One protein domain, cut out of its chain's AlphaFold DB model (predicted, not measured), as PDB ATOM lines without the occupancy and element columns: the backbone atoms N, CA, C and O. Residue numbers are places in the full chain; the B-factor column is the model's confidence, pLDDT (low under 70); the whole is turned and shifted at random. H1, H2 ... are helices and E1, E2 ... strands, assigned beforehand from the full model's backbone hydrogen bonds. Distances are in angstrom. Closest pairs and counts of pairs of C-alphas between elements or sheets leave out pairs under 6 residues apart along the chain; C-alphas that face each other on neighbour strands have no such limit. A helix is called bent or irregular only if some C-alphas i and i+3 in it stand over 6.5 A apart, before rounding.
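AT A GLANCE: This is residues 56 to 132 of the 137 residues of the protein "Patronin-like Protein" of Tribolium castaneum (UniProt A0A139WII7). Look for a strongly twisted sheet of three strands with a helical hairpin packed on one face: H2 runs along E2 and E3, and H1 lies beside the strands, nearest E1. After E3 the printed part folds back along that edge, pairing briefly at residues 126 to 127. The 77 printed residues hold H1, H2, E1, E2 and E3 in that order; the sheet's order is E1, E2, E3, antiparallel, and the class is mixed, helices and strands. The whole is compact, with a radius of gyration of the C-alphas of 12.2 A and spans of 37 by 27 by 18 A.

IN THESE COORDINATES: Find C-alpha 91 at (46.642, -29.013, -47.088), where E1 begins, residues 91 to 96, 16.7 A. E2, residues 103 to 110, covers 20.9 A; E3, residues 115 to 121, covers 17.5 A and ends at (30.707, -23.098, -46.016). H1, residues 56 to 67, starts at (44.279, -34.942, -46.441) and covers 14.6 A; it is irregular, with C-alphas 64 and 67 7.0 A apart. H2, residues 74 to 86, covers 18.2 A.

HOW THE PARTS SIT: The strands form a meander, each the antiparallel neighbour of the one before. Between E1 and E2, N 93 and O 107 are 2.9 A apart; between E2 and E3, N 106 and O 120 are 2.8 A apart, both within hydrogen-bond range. H2 is on the sheet at a height of 9.9 A, over E2 and only just over E3, where 3 of its C-alphas fall; it runs along the strands, at 5 degrees to E2 on the local plane. Its closest C-alphas to E3 are those of Glu 83 and Leu 119, 6.9 A. H1 is on the sheet but over none of the strands; its closest C-alphas to E1 are those of Arg 56 and His 91, 6.4 A. H1 and H2 on one face of the sheet E1, E2, E3 make two layers, one of helices and one of strands. The hairpin H1 and H2 touch, closest at the C-alphas of Val 63 and Lys 77, 6.7 A, at a shallow tilt of 6 degrees, opposite ways. Every O i to N i+4 pair is within hydrogen-bond range in H2, and 7 of 8 are in H1.

THE WHOLE: The C-alphas farthest apart, those of Val 71 and Asp 112, are 37.8 A apart. The printed part has no cut and no long link, and no printed residue is under 70 in pLDDT.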
ATOM      1  N   ARG A  56      45.539 -34.500 -45.837       94.50
ATOM      2  CA  ARG A  56      44.279 -34.942 -46.441       94.50
ATOM      3  C   ARG A  56      43.645 -36.134 -45.720       94.50
ATOM      4  O   ARG A  56      42.456 -36.102 -45.432       94.50
ATOM      5  N   GLY A  57      44.429 -37.164 -45.388       94.31
ATOM      6  CA  GLY A  57      43.921 -38.341 -44.669       94.31
ATOM      7  C   GLY A  57      43.413 -38.011 -43.261       94.31
ATOM      8  O   GLY A  57      42.351 -38.474 -42.859       94.31
ATOM      9  N   ILE A  58      44.128 -37.141 -42.541       94.62
ATOM     10  CA  ILE A  58      43.724 -36.674 -41.205       94.62
ATOM     11  C   ILE A  58      42.409 -35.895 -41.304       94.62
ATOM     12  O   ILE A  58      41.499 -36.107 -40.509       94.62
ATOM     13  N   MET A  59      42.291 -35.038 -42.316       95.31
ATOM     14  CA  MET A  59      41.106 -34.220 -42.557       95.31
ATOM     15  C   MET A  59      39.872 -35.055 -42.890       95.31
ATOM     16  O   MET A  59      38.802 -34.786 -42.347       95.31
ATOM     17  N   LEU A  60      40.015 -36.095 -43.718       94.88
ATOM     18  CA  LEU A  60      38.924 -37.034 -43.992       94.88
ATOM     19  C   LEU A  60      38.442 -37.715 -42.708       94.88
ATOM     20  O   LEU A  60      37.246 -37.709 -42.432       94.88
ATOM     21  N   ASN A  61      39.367 -38.220 -41.889       95.06
ATOM     22  CA  ASN A  61      39.018 -38.872 -40.627       95.06
ATOM     23  C   ASN A  61      38.337 -37.900 -39.649       95.06
ATOM     24  O   ASN A  61      37.337 -38.248 -39.023       95.06
ATOM     25  N   ALA A  62      38.835 -36.666 -39.543       94.38
ATOM     26  CA  ALA A  62      38.236 -35.649 -38.685       94.38
ATOM     27  C   ALA A  62      36.804 -35.306 -39.130       94.38
ATOM     28  O   ALA A  62      35.897 -35.255 -38.299       94.38
ATOM     29  N   VAL A  63      36.579 -35.112 -40.433       93.62
ATOM     30  CA  VAL A  63      35.246 -34.828 -40.986       93.62
ATOM     31  C   VAL A  63      34.294 -36.010 -40.805       93.62
ATOM     32  O   VAL A  63      33.112 -35.809 -40.517       93.62
ATOM     33  N   GLU A  64      34.804 -37.233 -40.931       91.38
ATOM     34  CA  GLU A  64      34.018 -38.458 -40.808       91.38
ATOM     35  C   GLU A  64      33.500 -38.677 -39.382       91.38
ATOM     36  O   GLU A  64      32.325 -39.024 -39.216       91.38
ATOM     37  N   TYR A  65      34.343 -38.447 -38.372       90.62
ATOM     38  CA  TYR A  65      34.063 -38.882 -37.000       90.62
ATOM     39  C   TYR A  65      33.912 -37.752 -35.976       90.62
ATOM     40  O   TYR A  65      33.203 -37.938 -34.989       90.62
ATOM     41  N   CYS A  66      34.530 -36.588 -36.189       91.31
ATOM     42  CA  CYS A  66      34.626 -35.546 -35.158       91.31
ATOM     43  C   CYS A  66      33.830 -34.276 -35.492       91.31
ATOM     44  O   CYS A  66      33.206 -33.691 -34.614       91.31
ATOM     45  N   VAL A  67      33.848 -33.830 -36.751       91.88
ATOM     46  CA  VAL A  67      33.329 -32.499 -37.135       91.88
ATOM     47  C   VAL A  67      31.802 -32.472 -37.249       91.88
ATOM     48  O   VAL A  67      31.177 -31.455 -36.954       91.88
ATOM     49  N   PHE A  68      31.192 -33.580 -37.676       91.12
ATOM     50  CA  PHE A  68      29.749 -33.679 -37.912       91.12
ATOM     51  C   PHE A  68      29.143 -34.850 -37.130       91.12
ATOM     52  O   PHE A  68      28.958 -35.933 -37.691       91.12
ATOM     53  N   PRO A  69      28.819 -34.656 -35.840       85.56
ATOM     54  CA  PRO A  69      28.211 -35.704 -35.035       85.56
ATOM     55  C   PRO A  69      26.763 -35.976 -35.466       85.56
ATOM     56  O   PRO A  69      26.000 -35.063 -35.796       85.56
ATOM     57  N   GLY A  70      26.370 -37.249 -35.401       86.75
ATOM     58  CA  GLY A  70      24.991 -37.687 -35.605       86.75
ATOM     59  C   GLY A  70      24.498 -37.645 -37.056       86.75
ATOM     60  O   GLY A  70      25.236 -37.412 -38.010       86.75
ATOM     61  N   VAL A  71      23.206 -37.930 -37.229       87.19
ATOM     62  CA  VAL A  71      22.582 -38.069 -38.556       87.19
ATOM     63  C   VAL A  71      22.110 -36.745 -39.156       87.19
ATOM     64  O   VAL A  71      22.021 -36.634 -40.374       87.19
ATOM     65  N   VAL A  72      21.867 -35.735 -38.316       88.12
ATOM     66  CA  VAL A  72      21.304 -34.432 -38.714       88.12
ATOM     67  C   VAL A  72      22.189 -33.677 -39.709       88.12
ATOM     68  O   VAL A  72      21.683 -33.004 -40.596       88.12
ATOM     69  N   ASN A  73      23.511 -33.850 -39.618       89.94
ATOM     70  CA  ASN A  73      24.486 -33.160 -40.464       89.94
ATOM     71  C   ASN A  73      25.061 -34.048 -41.580       89.94
ATOM     72  O   ASN A  73      26.079 -33.694 -42.180       89.94
ATOM     73  N   ARG A  74      24.445 -35.202 -41.879       91.69
ATOM     74  CA  ARG A  74      24.959 -36.151 -42.886       91.69
ATOM     75  C   ARG A  74      25.136 -35.526 -44.265       91.69
ATOM     76  O   ARG A  74      26.127 -35.807 -44.933       91.69
ATOM     77  N   GLU A  75      24.215 -34.662 -44.680       92.31
ATOM     78  CA  GLU A  75      24.301 -33.982 -45.975       92.31
ATOM     79  C   GLU A  75      25.474 -33.001 -46.034       92.31
ATOM     80  O   GLU A  75      26.239 -33.007 -46.997       92.31
ATOM     81  N   ALA A  76      25.658 -32.196 -44.984       92.12
ATOM     82  CA  ALA A  76      26.780 -31.268 -44.884       92.12
ATOM     83  C   ALA A  76      28.117 -32.020 -44.870       92.12
ATOM     84  O   ALA A  76      29.024 -31.666 -45.622       92.12
ATOM     85  N   LYS A  77      28.208 -33.105 -44.089       94.00
ATOM     86  CA  LYS A  77      29.365 -34.007 -44.068       94.00
ATOM     87  C   LYS A  77      29.683 -34.543 -45.464       94.00
ATOM     88  O   LYS A  77      30.825 -34.440 -45.903       94.00
ATOM     89  N   LYS A  78      28.680 -35.061 -46.182       95.00
ATOM     90  CA  LYS A  78      28.858 -35.583 -47.544       95.00
ATOM     91  C   LYS A  78      29.398 -34.511 -48.495       95.00
ATOM     92  O   LYS A  78      30.385 -34.766 -49.175       95.00
ATOM     93  N   ARG A  79      28.824 -33.302 -48.479       95.06
ATOM     94  CA  ARG A  79      29.300 -32.176 -49.306       95.06
ATOM     95  C   ARG A  79      30.750 -31.802 -48.995       95.06
ATOM     96  O   ARG A  79      31.534 -31.594 -49.911       95.06
ATOM     97  N   VAL A  80      31.131 -31.751 -47.718       95.38
ATOM     98  CA  VAL A  80      32.515 -31.439 -47.321       95.38
ATOM     99  C   VAL A  80      33.490 -32.519 -47.794       95.38
ATOM    100  O   VAL A  80      34.544 -32.188 -48.331       95.38
ATOM    101  N   LEU A  81      33.139 -33.799 -47.643       95.38
ATOM    102  CA  LEU A  81      33.963 -34.910 -48.135       95.38
ATOM    103  C   LEU A  81      34.113 -34.873 -49.662       95.38
ATOM    104  O   LEU A  81      35.207 -35.094 -50.175       95.38
ATOM    105  N   GLU A  82      33.038 -34.559 -50.388       95.62
ATOM    106  CA  GLU A  82      33.072 -34.381 -51.842       95.62
ATOM    107  C   GLU A  82      33.996 -33.234 -52.262       95.62
ATOM    108  O   GLU A  82      34.793 -33.421 -53.179       95.62
ATOM    109  N   GLU A  83      33.975 -32.090 -51.575       95.31
ATOM    110  CA  GLU A  83      34.878 -30.970 -51.886       95.31
ATOM    111  C   GLU A  83      36.353 -31.301 -51.596       95.31
ATOM    112  O   GLU A  83      37.231 -30.935 -52.377       95.31
ATOM    113  N   ILE A  84      36.650 -32.066 -50.537       94.44
ATOM    114  CA  ILE A  84      38.013 -32.579 -50.280       94.44
ATOM    115  C   ILE A  84      38.438 -33.590 -51.362       94.44
ATOM    116  O   ILE A  84      39.617 -33.685 -51.708       94.44
ATOM    117  N   ASN A  85      37.494 -34.368 -51.896       94.00
ATOM    118  CA  ASN A  85      37.747 -35.323 -52.976       94.00
ATOM    119  C   ASN A  85      37.921 -34.665 -54.342       94.00
ATOM    120  O   ASN A  85      38.745 -35.129 -55.124       94.00
ATOM    121  N   ARG A  86      37.192 -33.582 -54.608       94.69
ATOM    122  CA  ARG A  86      37.309 -32.795 -55.839       94.69
ATOM    123  C   ARG A  86      38.553 -31.905 -55.839       94.69
ATOM    124  O   ARG A  86      39.098 -31.628 -56.900       94.69
ATOM    125  N   SER A  87      38.981 -31.431 -54.672       93.38
ATOM    126  CA  SER A  87      40.143 -30.555 -54.553       93.38
ATOM    127  C   SER A  87      41.460 -31.332 -54.641       93.38
ATOM    128  O   SER A  87      41.694 -32.278 -53.892       93.38
ATOM    129  N   GLU A  88      42.373 -30.853 -55.484       91.62
ATOM    130  CA  GLU A  88      43.752 -31.355 -55.592       91.62
ATOM    131  C   GLU A  88      44.692 -30.760 -54.521       91.62
ATOM    132  O   GLU A  88      45.908 -30.967 -54.540       91.62
ATOM    133  N   SER A  89      44.142 -30.007 -53.560       91.62
ATOM    134  CA  SER A  89      44.923 -29.376 -52.495       91.62
ATOM    135  C   SER A  89      45.529 -30.416 -51.548       91.62
ATOM    136  O   SER A  89      44.891 -31.394 -51.159       91.62
ATOM    137  N   LYS A  90      46.779 -30.192 -51.126       92.56
ATOM    138  CA  LYS A  90      47.487 -31.089 -50.191       92.56
ATOM    139  C   LYS A  90      47.193 -30.777 -48.726       92.56
ATOM    140  O   LYS A  90      47.278 -31.686 -47.893       92.56
ATOM    141  N   HIS A  91      46.888 -29.516 -48.429       93.81
ATOM    142  CA  HIS A  91      46.642 -29.013 -47.088       93.81
ATOM    143  C   HIS A  91      45.257 -28.384 -47.008       93.81
ATOM    144  O   HIS A  91      44.909 -27.531 -47.822       93.81
ATOM    145  N   PHE A  92      44.488 -28.790 -46.005       95.50
ATOM    146  CA  PHE A  92      43.168 -28.243 -45.719       95.50
ATOM    147  C   PHE A  92      43.094 -27.714 -44.292       95.50
ATOM    148  O   PHE A  92      43.784 -28.211 -43.403       95.50
ATOM    149  N   LEU A  93      42.220 -26.741 -44.070       95.06
ATOM    150  CA  LEU A  93      41.921 -26.173 -42.761       95.06
ATOM    151  C   LEU A  93      40.404 -26.159 -42.559       95.06
ATOM    152  O   LEU A  93      39.644 -25.959 -43.509       95.06
ATOM    153  N   ILE A  94      39.960 -26.352 -41.319       94.19
ATOM    154  CA  ILE A  94      38.561 -26.146 -40.928       94.19
ATOM    155  C   ILE A  94      38.490 -24.885 -40.082       94.19
ATOM    156  O   ILE A  94      39.225 -24.737 -39.109       94.19
ATOM    157  N   LEU A  95      37.569 -23.998 -40.443       93.81
ATOM    158  CA  LEU A  95      37.186 -22.875 -39.607       93.81
ATOM    159  C   LEU A  95      36.069 -23.317 -38.665       93.81
ATOM    160  O   LEU A  95      35.021 -23.795 -39.115       93.81
ATOM    161  N   PHE A  96      36.278 -23.100 -37.373       92.56
ATOM    162  CA  PHE A  96      35.267 -23.278 -36.339       92.56
ATOM    163  C   PHE A  96      34.703 -21.926 -35.901       92.56
ATOM    164  O   PHE A  96      35.380 -20.908 -36.011       92.56
ATOM    165  N   ARG A  97      33.439 -21.900 -35.456       87.31
ATOM    166  CA  ARG A  97      32.778 -20.655 -35.032       87.31
ATOM    167  C   ARG A  97      33.407 -20.084 -33.761       87.31
ATOM    168  O   ARG A  97      33.562 -18.879 -33.735       87.31
ATOM    169  N   ASP A  98      33.775 -20.944 -32.800       81.62
ATOM    170  CA  ASP A  98      34.371 -20.632 -31.485       81.62
ATOM    171  C   ASP A  98      34.930 -21.927 -30.830       81.62
ATOM    172  O   ASP A  98      34.973 -22.981 -31.472       81.62
ATOM    173  N   ALA A  99      35.270 -21.891 -29.529       75.38
ATOM    174  CA  ALA A  99      35.714 -23.041 -28.716       75.38
ATOM    175  C   ALA A  99      34.740 -24.241 -28.690       75.38
ATOM    176  O   ALA A  99      35.116 -25.337 -28.289       75.38
ATOM    177  N   GLY A 100      33.498 -24.059 -29.148       77.88
ATOM    178  CA  GLY A 100      32.531 -25.144 -29.330       77.88
ATOM    179  C   GLY A 100      32.780 -26.028 -30.559       77.88
ATOM    180  O   GLY A 100      31.919 -26.848 -30.868       77.88
ATOM    181  N   CYS A 101      33.884 -25.833 -31.298       82.31
ATOM    182  CA  CYS A 101      34.282 -26.623 -32.474       82.31
ATOM    183  C   CYS A 101      33.149 -26.830 -33.500       82.31
ATOM    184  O   CYS A 101      33.052 -27.864 -34.160       82.31
ATOM    185  N   GLN A 102      32.280 -25.827 -33.660       89.88
ATOM    186  CA  GLN A 102      31.184 -25.873 -34.626       89.88
ATOM    187  C   GLN A 102      31.693 -25.511 -36.014       89.88
ATOM    188  O   GLN A 102      32.198 -24.404 -36.219       89.88
ATOM    189  N   PHE A 103      31.547 -26.431 -36.966       92.75
ATOM    190  CA  PHE A 103      31.984 -26.230 -38.343       92.75
ATOM    191  C   PHE A 103      31.394 -24.947 -38.952       92.75
ATOM    192  O   PHE A 103      30.182 -24.721 -38.918       92.75
ATOM    193  N   ARG A 104      32.248 -24.116 -39.559       94.38
ATOM    194  CA  ARG A 104      31.836 -22.950 -40.358       94.38
ATOM    195  C   ARG A 104      32.161 -23.135 -41.826       94.38
ATOM    196  O   ARG A 104      31.293 -22.916 -42.670       94.38
ATOM    197  N   ALA A 105      33.407 -23.482 -42.124       95.62
ATOM    198  CA  ALA A 105      33.902 -23.541 -43.487       95.62
ATOM    199  C   ALA A 105      35.131 -24.444 -43.615       95.62
ATOM    200  O   ALA A 105      35.890 -24.626 -42.664       95.62
ATOM    201  N   LEU A 106      35.316 -24.976 -44.819       96.31
ATOM    202  CA  LEU A 106      36.498 -25.708 -45.255       96.31
ATOM    203  C   LEU A 106      37.340 -24.787 -46.140       96.31
ATOM    204  O   LEU A 106      36.808 -24.164 -47.062       96.31
ATOM    205  N   TYR A 107      38.644 -24.757 -45.891       96.56
ATOM    206  CA  TYR A 107      39.615 -24.009 -46.679       96.56
ATOM    207  C   TYR A 107      40.716 -24.926 -47.216       96.56
ATOM    208  O   TYR A 107      41.070 -25.919 -46.576       96.56
ATOM    209  N   SER A 108      41.277 -24.575 -48.369       95.12
ATOM    210  CA  SER A 108      42.560 -25.086 -48.850       95.12
ATOM    211  C   SER A 108      43.683 -24.133 -48.456       95.12
ATOM    212  O   SER A 108      43.503 -22.916 -48.465       95.12
ATOM    213  N   TYR A 109      44.843 -24.692 -48.120       93.31
ATOM    214  CA  TYR A 109      46.055 -23.943 -47.812       93.31
ATOM    215  C   TYR A 109      47.145 -24.243 -48.842       93.31
ATOM    216  O   TYR A 109      47.497 -25.406 -49.070       93.31
ATOM    217  N   CYS A 110      47.690 -23.188 -49.444       88.81
ATOM    218  CA  CYS A 110      48.782 -23.262 -50.408       88.81
ATOM    219  C   CYS A 110      50.075 -22.747 -49.753       88.81
ATOM    220  O   CYS A 110      50.255 -21.532 -49.672       88.81
ATOM    221  N   PRO A 111      50.995 -23.630 -49.314       84.62
ATOM    222  CA  PRO A 111      52.192 -23.215 -48.581       84.62
ATOM    223  C   PRO A 111      53.139 -22.339 -49.410       84.62
ATOM    224  O   PRO A 111      53.859 -21.531 -48.839       84.62
ATOM    225  N   ASP A 112      53.116 -22.464 -50.740       82.94
ATOM    226  CA  ASP A 112      53.990 -21.691 -51.633       82.94
ATOM    227  C   ASP A 112      53.588 -20.213 -51.726       82.94
ATOM    228  O   ASP A 112      54.430 -19.352 -51.963       82.94
ATOM    229  N   ARG A 113      52.292 -19.921 -51.567       83.31
ATOM    230  CA  ARG A 113      51.740 -18.559 -51.637       83.31
ATOM    231  C   ARG A 113      51.370 -18.006 -50.263       83.31
ATOM    232  O   ARG A 113      51.063 -16.828 -50.168       83.31
ATOM    233  N   GLU A 114      51.401 -18.848 -49.226       83.19
ATOM    234  CA  GLU A 114      50.909 -18.527 -47.879       83.19
ATOM    235  C   GLU A 114      49.439 -18.039 -47.921       83.19
ATOM    236  O   GLU A 114      49.000 -17.199 -47.143       83.19
ATOM    237  N   GLU A 115      48.660 -18.583 -48.867       87.31
ATOM    238  CA  GLU A 115      47.268 -18.201 -49.121       87.31
ATOM    239  C   GLU A 115      46.289 -19.302 -48.709       87.31
ATOM    240  O   GLU A 115      46.533 -20.501 -48.899       87.31
ATOM    241  N   VAL A 116      45.140 -18.873 -48.181       93.94
ATOM    242  CA  VAL A 116      44.087 -19.752 -47.671       93.94
ATOM    243  C   VAL A 116      42.777 -19.408 -48.368       93.94
ATOM    244  O   VAL A 116      42.243 -18.312 -48.183       93.94
ATOM    245  N   PHE A 117      42.237 -20.339 -49.156       94.81
ATOM    246  CA  PHE A 117      41.038 -20.117 -49.972       94.81
ATOM    247  C   PHE A 117      39.866 -20.965 -49.506       94.81
ATOM    248  O   PHE A 117      40.010 -22.148 -49.199       94.81
ATOM    249  N   LYS A 118      38.680 -20.360 -49.456       95.88
ATOM    250  CA  LYS A 118      37.468 -21.062 -49.037       95.88
ATOM    251  C   LYS A 118      37.011 -22.028 -50.123       95.88
ATOM    252  O   LYS A 118      36.711 -21.605 -51.236       95.88
ATOM    253  N   LEU A 119      36.861 -23.297 -49.756       95.31
ATOM    254  CA  LEU A 119      36.264 -24.329 -50.603       95.31
ATOM    255  C   LEU A 119      34.758 -24.440 -50.360       95.31
ATOM    256  O   LEU A 119      33.970 -24.485 -51.298       95.31
ATOM    257  N   TYR A 120      34.338 -24.445 -49.092       95.50
ATOM    258  CA  TYR A 120      32.936 -24.650 -48.731       95.50
ATOM    259  C   TYR A 120      32.561 -23.956 -47.420       95.50
ATOM    260  O   TYR A 120      33.404 -23.765 -46.547       95.50
ATOM    261  N   GLY A 121      31.279 -23.621 -47.258       94.25
ATOM    262  CA  GLY A 121      30.707 -23.098 -46.016       94.25
ATOM    263  C   GLY A 121      30.667 -21.569 -45.906       94.25
ATOM    264  O   GLY A 121      30.736 -20.823 -46.891       94.25
ATOM    265  N   THR A 122      30.515 -21.091 -44.671       93.56
ATOM    266  CA  THR A 122      30.283 -19.678 -44.340       93.56
ATOM    267  C   THR A 122      31.547 -19.038 -43.775       93.56
ATOM    268  O   THR A 122      32.073 -19.476 -42.757       93.56
ATOM    269  N   GLY A 123      32.020 -17.981 -44.430       92.44
ATOM    270  CA  GLY A 123      33.251 -17.278 -44.077       92.44
ATOM    271  C   GLY A 123      33.788 -16.444 -45.245       92.44
ATOM    272  O   GLY A 123      33.235 -16.535 -46.355       92.44
ATOM    273  N   PRO A 124      34.832 -15.634 -45.005       94.38
ATOM    274  CA  PRO A 124      35.510 -14.863 -46.046       94.38
ATOM    275  C   PRO A 124      36.061 -15.773 -47.158       94.38
ATOM    276  O   PRO A 124      36.300 -16.958 -46.951       94.38
ATOM    277  N   LYS A 125      36.216 -15.240 -48.377       93.81
ATOM    278  CA  LYS A 125      36.724 -16.028 -49.519       93.81
ATOM    279  C   LYS A 125      38.205 -16.379 -49.375       93.81
ATOM    280  O   LYS A 125      38.602 -17.470 -49.769       93.81
ATOM    281  N   GLN A 126      38.978 -15.459 -48.811       93.12
ATOM    282  CA  GLN A 126      40.404 -15.593 -48.556       93.12
ATOM    283  C   GLN A 126      40.680 -15.203 -47.104       93.12
ATOM    284  O   GLN A 126      40.011 -14.313 -46.569       93.12
ATOM    285  N   VAL A 127      41.627 -15.887 -46.473       91.50
ATOM    286  CA  VAL A 127      42.074 -15.612 -45.103       91.50
ATOM    287  C   VAL A 127      43.580 -15.391 -45.133       91.50
ATOM    288  O   VAL A 127      44.299 -16.152 -45.775       91.50
ATOM    289  N   ASN A 128      44.036 -14.346 -44.447       88.00
ATOM    290  CA  ASN A 128      45.454 -14.029 -44.294       88.00
ATOM    291  C   ASN A 128      45.938 -14.443 -42.903       88.00
ATOM    292  O   ASN A 128      45.141 -14.474 -41.965       88.00
ATOM    293  N   ASP A 129      47.246 -14.629 -42.736       85.12
ATOM    294  CA  ASP A 129      47.837 -15.077 -41.465       85.12
ATOM    295  C   ASP A 129      47.460 -14.215 -40.252       85.12
ATOM    296  O   ASP A 129      47.219 -14.728 -39.164       85.12
ATOM    297  N   ARG A 130      47.317 -12.899 -40.449       86.62
ATOM    298  CA  ARG A 130      46.915 -11.954 -39.388       86.62
ATOM    299  C   ARG A 130      45.488 -12.164 -38.873       86.62
ATOM    300  O   ARG A 130      45.116 -11.563 -37.872       86.62
ATOM    301  N   MET A 131      44.674 -12.947 -39.579       87.94
ATOM    302  CA  MET A 131      43.292 -13.251 -39.204       87.94
ATOM    303  C   MET A 131      43.182 -14.535 -38.370       87.94
ATOM    304  O   MET A 131      42.088 -14.856 -37.907       87.94
ATOM    305  N   PHE A 132      44.276 -15.284 -38.196       87.00
ATOM    306  CA  PHE A 132      44.290 -16.467 -37.346       87.00
ATOM    307  C   PHE A 132      44.472 -16.075 -35.881       87.00
ATOM    308  O   PHE A 132      45.446 -15.426 -35.521       87.00
TER     309      PHE A 132